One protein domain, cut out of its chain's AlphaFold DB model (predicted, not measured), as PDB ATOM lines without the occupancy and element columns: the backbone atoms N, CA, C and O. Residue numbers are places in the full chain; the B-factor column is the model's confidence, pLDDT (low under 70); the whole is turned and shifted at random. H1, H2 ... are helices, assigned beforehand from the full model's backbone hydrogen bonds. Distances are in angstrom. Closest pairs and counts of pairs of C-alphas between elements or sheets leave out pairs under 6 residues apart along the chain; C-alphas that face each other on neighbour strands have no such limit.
ATOM      1  N   GLY A   5     -32.319 117.668  67.262       65.12
ATOM      2  CA  GLY A   5     -31.169 116.803  67.460       65.12
ATOM      3  C   GLY A   5     -30.457 116.514  66.142       65.12
ATOM      4  O   GLY A   5     -31.022 116.654  65.056       65.12
ATOM      5  N   ILE A   6     -29.221 116.033  66.241       65.56
ATOM      6  CA  ILE A   6     -28.358 115.642  65.111       65.56
ATOM      7  C   ILE A   6     -29.100 114.723  64.113       65.56
ATOM      8  O   ILE A   6     -28.938 114.845  62.899       65.56
ATOM      9  N   PHE A   7     -30.003 113.875  64.615       65.81
ATOM     10  CA  PHE A   7     -30.865 112.993  63.821       65.81
ATOM     11  C   PHE A   7     -31.790 113.722  62.836       65.81
ATOM     12  O   PHE A   7     -32.032 113.213  61.744       65.81
ATOM     13  N   TYR A   8     -32.277 114.918  63.174       69.38
ATOM     14  CA  TYR A   8     -33.133 115.712  62.288       69.38
ATOM     15  C   TYR A   8     -32.359 116.196  61.055       69.38
ATOM     16  O   TYR A   8     -32.843 116.108  59.925       69.38
ATOM     17  N   HIS A   9     -31.125 116.661  61.261       73.12
ATOM     18  CA  HIS A   9     -30.251 117.101  60.177       73.12
ATOM     19  C   HIS A   9     -29.802 115.926  59.301       73.12
ATOM     20  O   HIS A   9     -29.862 116.027  58.075       73.12
ATOM     21  N   LEU A  10     -29.435 114.794  59.910       72.81
ATOM     22  CA  LEU A  10     -29.049 113.580  59.182       72.81
ATOM     23  C   LEU A  10     -30.205 113.011  58.348       72.81
ATOM     24  O   LEU A  10     -30.026 112.770  57.155       72.81
ATOM     25  N   GLY A  11     -31.405 112.872  58.921       72.62
ATOM     26  CA  GLY A  11     -32.582 112.384  58.193       72.62
ATOM     27  C   GLY A  11     -32.964 113.287  57.019       72.62
ATOM     28  O   GLY A  11     -33.253 112.808  55.919       72.62
ATOM     29  N   LYS A  12     -32.865 114.607  57.205       76.19
ATOM     30  CA  LYS A  12     -33.107 115.583  56.139       76.19
ATOM     31  C   LYS A  12     -32.081 115.482  55.004       76.19
ATOM     32  O   LYS A  12     -32.463 115.584  53.837       76.19
ATOM     33  N   ILE A  13     -30.804 115.256  55.321       78.25
ATOM     34  CA  ILE A  13     -29.741 115.044  54.325       78.25
ATOM     35  C   ILE A  13     -29.972 113.740  53.553       78.25
ATOM     36  O   ILE A  13     -29.900 113.756  52.325       78.25
ATOM     37  N   VAL A  14     -30.316 112.644  54.239       76.38
ATOM     38  CA  VAL A  14     -30.602 111.340  53.615       76.38
ATOM     39  C   VAL A  14     -31.778 111.437  52.641       76.38
ATOM     40  O   VAL A  14     -31.649 111.015  51.495       76.38
ATOM     41  N   VAL A  15     -32.896 112.051  53.042       75.81
ATOM     42  CA  VAL A  15     -34.063 112.229  52.157       75.81
ATOM     43  C   VAL A  15     -33.742 113.142  50.978       75.81
ATOM     44  O   VAL A  15     -34.177 112.882  49.856       75.81
ATOM     45  N   TRP A  16     -32.957 114.196  51.201       76.06
ATOM     46  CA  TRP A  16     -32.533 115.073  50.115       76.06
ATOM     47  C   TRP A  16     -31.637 114.349  49.105       76.06
ATOM     48  O   TRP A  16     -31.864 114.460  47.900       76.06
ATOM     49  N   LEU A  17     -30.663 113.565  49.579       77.25
ATOM     50  CA  LEU A  17     -29.830 112.703  48.739       77.25
ATOM     51  C   LEU A  17     -30.678 111.673  47.989       77.25
ATOM     52  O   LEU A  17     -30.495 111.520  46.787       77.25
ATOM     53  N   TRP A  18     -31.645 111.036  48.652       76.50
ATOM     54  CA  TRP A  18     -32.554 110.066  48.036       76.50
ATOM     55  C   TRP A  18     -33.368 110.683  46.890       76.50
ATOM     56  O   TRP A  18     -33.370 110.170  45.769       76.50
ATOM     57  N   LEU A  19     -34.009 111.831  47.136       74.69
ATOM     58  CA  LEU A  19     -34.782 112.560  46.123       74.69
ATOM     59  C   LEU A  19     -33.912 113.009  44.944       74.69
ATOM     60  O   LEU A  19     -34.347 112.956  43.792       74.69
ATOM     61  N   ARG A  20     -32.671 113.416  45.223       74.56
ATOM     62  CA  ARG A  20     -31.735 113.887  44.202       74.56
ATOM     63  C   ARG A  20     -31.152 112.750  43.364       74.56
ATOM     64  O   ARG A  20     -31.033 112.907  42.154       74.56
ATOM     65  N   LEU A  21     -30.764 111.643  43.995       72.62
ATOM     66  CA  LEU A  21     -30.047 110.540  43.350       72.62
ATOM     67  C   LEU A  21     -30.990 109.567  42.645       72.62
ATOM     68  O   LEU A  21     -30.740 109.210  41.498       72.62
ATOM     69  N   ILE A  22     -32.080 109.167  43.302       72.50
ATOM     70  CA  ILE A  22     -32.982 108.132  42.775       72.50
ATOM     71  C   ILE A  22     -34.077 108.760  41.927       72.50
ATOM     72  O   ILE A  22     -34.328 108.330  40.805       72.50
ATOM     73  N   LYS A  23     -34.710 109.816  42.442       68.69
ATOM     74  CA  LYS A  23     -35.855 110.443  41.775       68.69
ATOM     75  C   LYS A  23     -35.452 111.534  40.772       68.69
ATOM     76  O   LYS A  23     -36.299 112.006  40.022       68.69
ATOM     77  N   LYS A  24     -34.165 111.930  40.753       67.44
ATOM     78  CA  LYS A  24     -33.595 113.034  39.944       67.44
ATOM     79  C   LYS A  24     -34.403 114.336  40.026       67.44
ATOM     80  O   LYS A  24     -34.357 115.180  39.131       67.44
ATOM     81  N   GLU A  25     -35.129 114.520  41.121       66.50
ATOM     82  CA  GLU A  25     -36.029 115.645  41.310       66.50
ATOM     83  C   GLU A  25     -35.229 116.801  41.927       66.50
ATOM     84  O   GLU A  25     -34.539 116.638  42.938       66.50
ATOM     85  N   LYS A  26     -35.280 117.994  41.320       61.12
ATOM     86  CA  LYS A  26     -34.557 119.181  41.816       61.12
ATOM     87  C   LYS A  26     -35.301 119.829  42.991       61.12
ATOM     88  O   LYS A  26     -35.658 121.004  42.945       61.12
ATOM     89  N   VAL A  27     -35.529 119.074  44.063       65.62
ATOM     90  CA  VAL A  27     -36.150 119.598  45.285       65.62
ATOM     91  C   VAL A  27     -35.100 120.379  46.081       65.62
ATOM     92  O   VAL A  27     -34.049 119.857  46.470       65.62
ATOM     93  N   LYS A  28     -35.363 121.669  46.323       65.12
ATOM     94  CA  LYS A  28     -34.501 122.512  47.167       65.12
ATOM     95  C   LYS A  28     -34.547 122.005  48.611       65.12
ATOM     96  O   LYS A  28     -35.623 121.883  49.186       65.12
ATOM     97  N   TYR A  29     -33.378 121.812  49.227       63.31
ATOM     98  CA  TYR A  29     -33.208 121.371  50.623       63.31
ATOM     99  C   TYR A  29     -34.053 122.172  51.634       63.31
ATOM    100  O   TYR A  29     -34.534 121.640  52.634       63.31
ATOM    101  N   LYS A  30     -34.290 123.461  51.353       64.38
ATOM    102  CA  LYS A  30     -35.115 124.353  52.178       64.38
ATOM    103  C   LYS A  30     -36.596 123.937  52.238       64.38
ATOM    104  O   LYS A  30     -37.210 124.149  53.274       64.38
ATOM    105  N   ASN A  31     -37.125 123.298  51.191       66.62
ATOM    106  CA  ASN A  31     -38.517 122.828  51.126       66.62
ATOM    107  C   ASN A  31     -38.738 121.451  51.766       66.62
ATOM    108  O   ASN A  31     -39.877 121.017  51.897       66.62
ATOM    109  N   ILE A  32     -37.672 120.752  52.162       66.88
ATOM    110  CA  ILE A  32     -37.803 119.456  52.826       66.88
ATOM    111  C   ILE A  32     -38.073 119.709  54.306       66.88
ATOM    112  O   ILE A  32     -37.179 120.109  55.064       66.88
ATOM    113  N   ILE A  33     -39.324 119.492  54.695       64.75
ATOM    114  CA  ILE A  33     -39.779 119.506  56.082       64.75
ATOM    115  C   ILE A  33     -39.733 118.058  56.567       64.75
ATOM    116  O   ILE A  33     -40.528 117.222  56.146       64.75
ATOM    117  N   PHE A  34     -38.750 117.739  57.407       62.72
ATOM    118  CA  PHE A  34     -38.591 116.392  57.949       62.72
ATOM    119  C   PHE A  34     -39.457 116.261  59.204       62.72
ATOM    120  O   PHE A  34     -38.982 116.399  60.321       62.72
ATOM    121  N   GLN A  35     -40.758 116.046  59.028       65.31
ATOM    122  CA  GLN A  35     -41.718 116.008  60.141       65.31
ATOM    123  C   GLN A  35     -41.751 114.653  60.878       65.31
ATOM    124  O   GLN A  35     -42.703 114.346  61.590       65.31
ATOM    125  N   TYR A  36     -40.718 113.826  60.710       62.16
ATOM    126  CA  TYR A  36     -40.625 112.530  61.366       62.16
ATOM    127  C   TYR A  36     -39.885 112.655  62.691       62.16
ATOM    128  O   TYR A  36     -38.823 113.274  62.780       62.16
ATOM    129  N   SER A  37     -40.454 112.037  63.727       67.06
ATOM    130  CA  SER A  37     -39.798 111.920  65.025       67.06
ATOM    131  C   SER A  37     -38.443 111.233  64.849       67.06
ATOM    132  O   SER A  37     -38.359 110.200  64.183       67.06
ATOM    133  N   GLY A  38     -37.383 111.776  65.458       68.00
ATOM    134  CA  GLY A  38     -36.038 111.187  65.395       68.00
ATOM    135  C   GLY A  38     -36.003 109.720  65.844       68.00
ATOM    136  O   GLY A  38     -35.191 108.946  65.349       68.00
ATOM    137  N   TRP A  39     -36.953 109.323  66.695       69.50
ATOM    138  CA  TRP A  39     -37.196 107.934  67.080       69.50
ATOM    139  C   TRP A  39     -37.581 107.028  65.907       69.50
ATOM    140  O   TRP A  39     -37.031 105.941  65.800       69.50
ATOM    141  N   LEU A  40     -38.472 107.476  65.012       70.25
ATOM    142  CA  LEU A  40     -38.879 106.704  63.831       70.25
ATOM    143  C   LEU A  40     -37.718 106.530  62.853       70.25
ATOM    144  O   LEU A  40     -37.529 105.457  62.291       70.25
ATOM    145  N   PHE A  41     -36.911 107.576  62.666       75.00
ATOM    146  CA  PHE A  41     -35.719 107.482  61.824       75.00
ATOM    147  C   PHE A  41     -34.714 106.470  62.389       75.00
ATOM    148  O   PHE A  41     -34.141 105.680  61.642       75.00
ATOM    149  N   LEU A  42     -34.543 106.458  63.713       77.25
ATOM    150  CA  LEU A  42     -33.638 105.543  64.396       77.25
ATOM    151  C   LEU A  42     -34.121 104.087  64.333       77.25
ATOM    152  O   LEU A  42     -33.319 103.212  64.013       77.25
ATOM    153  N   THR A  43     -35.411 103.813  64.555       80.62
ATOM    154  CA  THR A  43     -35.961 102.449  64.435       80.62
ATOM    155  C   THR A  43     -35.914 101.922  63.006       80.62
ATOM    156  O   THR A  43     -35.553 100.763  62.808       80.62
ATOM    157  N   ILE A  44     -36.209 102.755  62.003       82.38
ATOM    158  CA  ILE A  44     -36.110 102.353  60.592       82.38
ATOM    159  C   ILE A  44     -34.647 102.089  60.207       82.38
ATOM    160  O   ILE A  44     -34.356 101.073  59.578       82.38
ATOM    161  N   GLY A  45     -33.719 102.961  60.618       81.38
ATOM    162  CA  GLY A  45     -32.287 102.781  60.365       81.38
ATOM    163  C   GLY A  45     -31.732 101.497  60.989       81.38
ATOM    164  O   GLY A  45     -31.031 100.744  60.313       81.38
ATOM    165  N   LEU A  46     -32.099 101.202  62.241       87.44
ATOM    166  CA  LEU A  46     -31.751  99.946  62.914       87.44
ATOM    167  C   LEU A  46     -32.350  98.731  62.203       87.44
ATOM    168  O   LEU A  46     -31.632  97.765  61.953       87.44
ATOM    169  N   GLY A  47     -33.632  98.793  61.835       88.75
ATOM    170  CA  GLY A  47     -34.306  97.708  61.124       88.75
ATOM    171  C   GLY A  47     -33.615  97.365  59.806       88.75
ATOM    172  O   GLY A  47     -33.305  96.201  59.565       88.75
ATOM    173  N   ILE A  48     -33.296  98.374  58.990       88.06
ATOM    174  CA  ILE A  48     -32.574  98.182  57.724       88.06
ATOM    175  C   ILE A  48     -31.166  97.626  57.974       88.06
ATOM    176  O   ILE A  48     -30.750  96.697  57.282       88.06
ATOM    177  N   GLY A  49     -30.441  98.151  58.968       89.88
ATOM    178  CA  GLY A  49     -29.094  97.683  59.300       89.88
ATOM    179  C   GLY A  49     -29.057  96.203  59.686       89.88
ATOM    180  O   GLY A  49     -28.252  95.447  59.145       89.88
ATOM    181  N   VAL A  50     -29.974  95.766  60.554       92.12
ATOM    182  CA  VAL A  50     -30.113  94.348  60.931       92.12
ATOM    183  C   VAL A  50     -30.429  93.489  59.708       92.12
ATOM    184  O   VAL A  50     -29.823  92.436  59.524       92.12
ATOM    185  N   LEU A  51     -31.327  93.952  58.837       91.81
ATOM    186  CA  LEU A  51     -31.735  93.218  57.638       91.81
ATOM    187  C   LEU A  51     -30.562  93.010  56.667       91.81
ATOM    188  O   LEU A  51     -30.402  91.916  56.129       91.81
ATOM    189  N   ILE A  52     -29.700  94.019  56.497       91.94
ATOM    190  CA  ILE A  52     -28.478  93.918  55.682       91.94
ATOM    191  C   ILE A  52     -27.501  92.905  56.284       91.94
ATOM    192  O   ILE A  52     -26.962  92.084  55.546       91.94
ATOM    193  N   ILE A  53     -27.287  92.932  57.605       92.75
ATOM    194  CA  ILE A  53     -26.374  91.997  58.282       92.75
ATOM    195  C   ILE A  53     -26.870  90.561  58.114       92.75
ATOM    196  O   ILE A  53     -26.097  89.694  57.713       92.75
ATOM    197  N   VAL A  54     -28.156  90.315  58.371       93.50
ATOM    198  CA  VAL A  54     -28.762  88.985  58.222       93.50
ATOM    199  C   VAL A  54     -28.669  88.510  56.773       93.50
ATOM    200  O   VAL A  54     -28.243  87.384  56.532       93.50
ATOM    201  N   CYS A  55     -29.008  89.367  55.807       91.06
ATOM    202  CA  CYS A  55     -28.939  89.024  54.388       91.06
ATOM    203  C   CYS A  55     -27.497  88.735  53.937       91.06
ATOM    204  O   CYS A  55     -27.256  87.748  53.247       91.06
ATOM    205  N   GLY A  56     -26.528  89.541  54.381       92.75
ATOM    206  CA  GLY A  56     -25.106  89.341  54.100       92.75
ATOM    207  C   GLY A  56     -24.555  88.051  54.709       92.75
ATOM    208  O   GLY A  56     -23.860  87.307  54.023       92.75
ATOM    209  N   TYR A  57     -24.920  87.737  55.955       92.88
ATOM    210  CA  TYR A  57     -24.577  86.458  56.588       92.88
ATOM    211  C   TYR A  57     -25.171  85.270  55.832       92.88
ATOM    212  O   TYR A  57     -24.483  84.279  55.605       92.88
ATOM    213  N   PHE A  58     -26.433  85.374  55.415       92.31
ATOM    214  CA  PHE A  58     -27.095  84.315  54.660       92.31
ATOM    215  C   PHE A  58     -26.419  84.088  53.302       92.31
ATOM    216  O   PHE A  58     -26.193  82.946  52.915       92.31
ATOM    217  N   LEU A  59     -26.041  85.168  52.610       90.81
ATOM    218  CA  LEU A  59     -25.270  85.123  51.364       90.81
ATOM    219  C   LEU A  59     -23.896  84.473  51.550       90.81
ATOM    220  O   LEU A  59     -23.513  83.650  50.726       90.81
ATOM    221  N   LEU A  60     -23.178  84.804  52.627       91.88
ATOM    222  CA  LEU A  60     -21.885  84.189  52.941       91.88
ATOM    223  C   LEU A  60     -22.018  82.681  53.162       91.88
ATOM    224  O   LEU A  60     -21.289  81.916  52.542       91.88
ATOM    225  N   ILE A  61     -22.999  82.254  53.962       90.56
ATOM    226  CA  ILE A  61     -23.278  80.829  54.202       90.56
ATOM    227  C   ILE A  61     -23.617  80.100  52.895       90.56
ATOM    228  O   ILE A  61     -23.252  78.943  52.721       90.56
ATOM    229  N   LEU A  62     -24.330  80.760  51.978       86.38
ATOM    230  CA  LEU A  62     -24.734  80.180  50.696       86.38
ATOM    231  C   LEU A  62     -23.572  80.103  49.694       86.38
ATOM    232  O   LEU A  62     -23.578  79.225  48.844       86.38
ATOM    233  N   ILE A  63     -22.585  80.999  49.799       88.88
ATOM    234  CA  ILE A  63     -21.347  80.976  49.001       88.88
ATOM    235  C   ILE A  63     -20.356  79.928  49.524       88.88
ATOM    236  O   ILE A  63     -19.601  79.360  48.741       88.88
TER     237      ILE A  63
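Overview. This is residues 5 to 63 of the 65 residues of an uncharacterized protein of Bacteroides ovatus CL03T12C18 (UniProt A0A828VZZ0). What does the domain look like? Two helices meet near their first residues in a V, H1 the shorter arm and H2 the longer; a long looping link returns from the last residue of H1 to the first of H2. Which part sticks out? Residues 46 to 63 of H2 stand free of the rest. What are the counts and the size? The printed part has 59 residues with two named helices, H1 then H2, and no named strand; its class is all helix. The whole is loose and flat, with a radius of gyration of the C-alphas of 15.0 A and spans of 45 by 27 by 13 A.

Arrangement. Where do the helices meet? H1, residues 6 to 21, touches H2, residues 38 to 63, with its residues 7 to 11 alone, and H2 touches H1 with residues 38 to 42 alone. The closest C-alphas of the two, those of Phe 7 and Gly 38, are 5.7 A apart. How are they directed? They run the same way at a steep tilt of 60 degrees. Are their backbones well formed? In H1 and H2 every O i to N i+4 pair is within hydrogen-bond range.

Along the chain. Where is H1? It runs 22.4 A from C-alpha 6 at (-28.358, 115.642, 65.111) to C-alpha 21. Where is H2? It runs 37.4 A from C-alpha 38 at (-36.038, 111.187, 65.395) to C-alpha 63 at (-21.347, 80.976, 49.001).

Size, cuts and confidence. How large is it? The two C-alphas farthest apart, those of Lys 30 and Ile 63, are 45.6 A apart. Is anything cut or long? The printed part has no cut, and the link of 16 residues from H1 to H2, residues 22 to 37, is long. Where is confidence low? The mean pLDDT of the printed part is 76.8, and residues 5 to 8 and 23 to 39 are under 70.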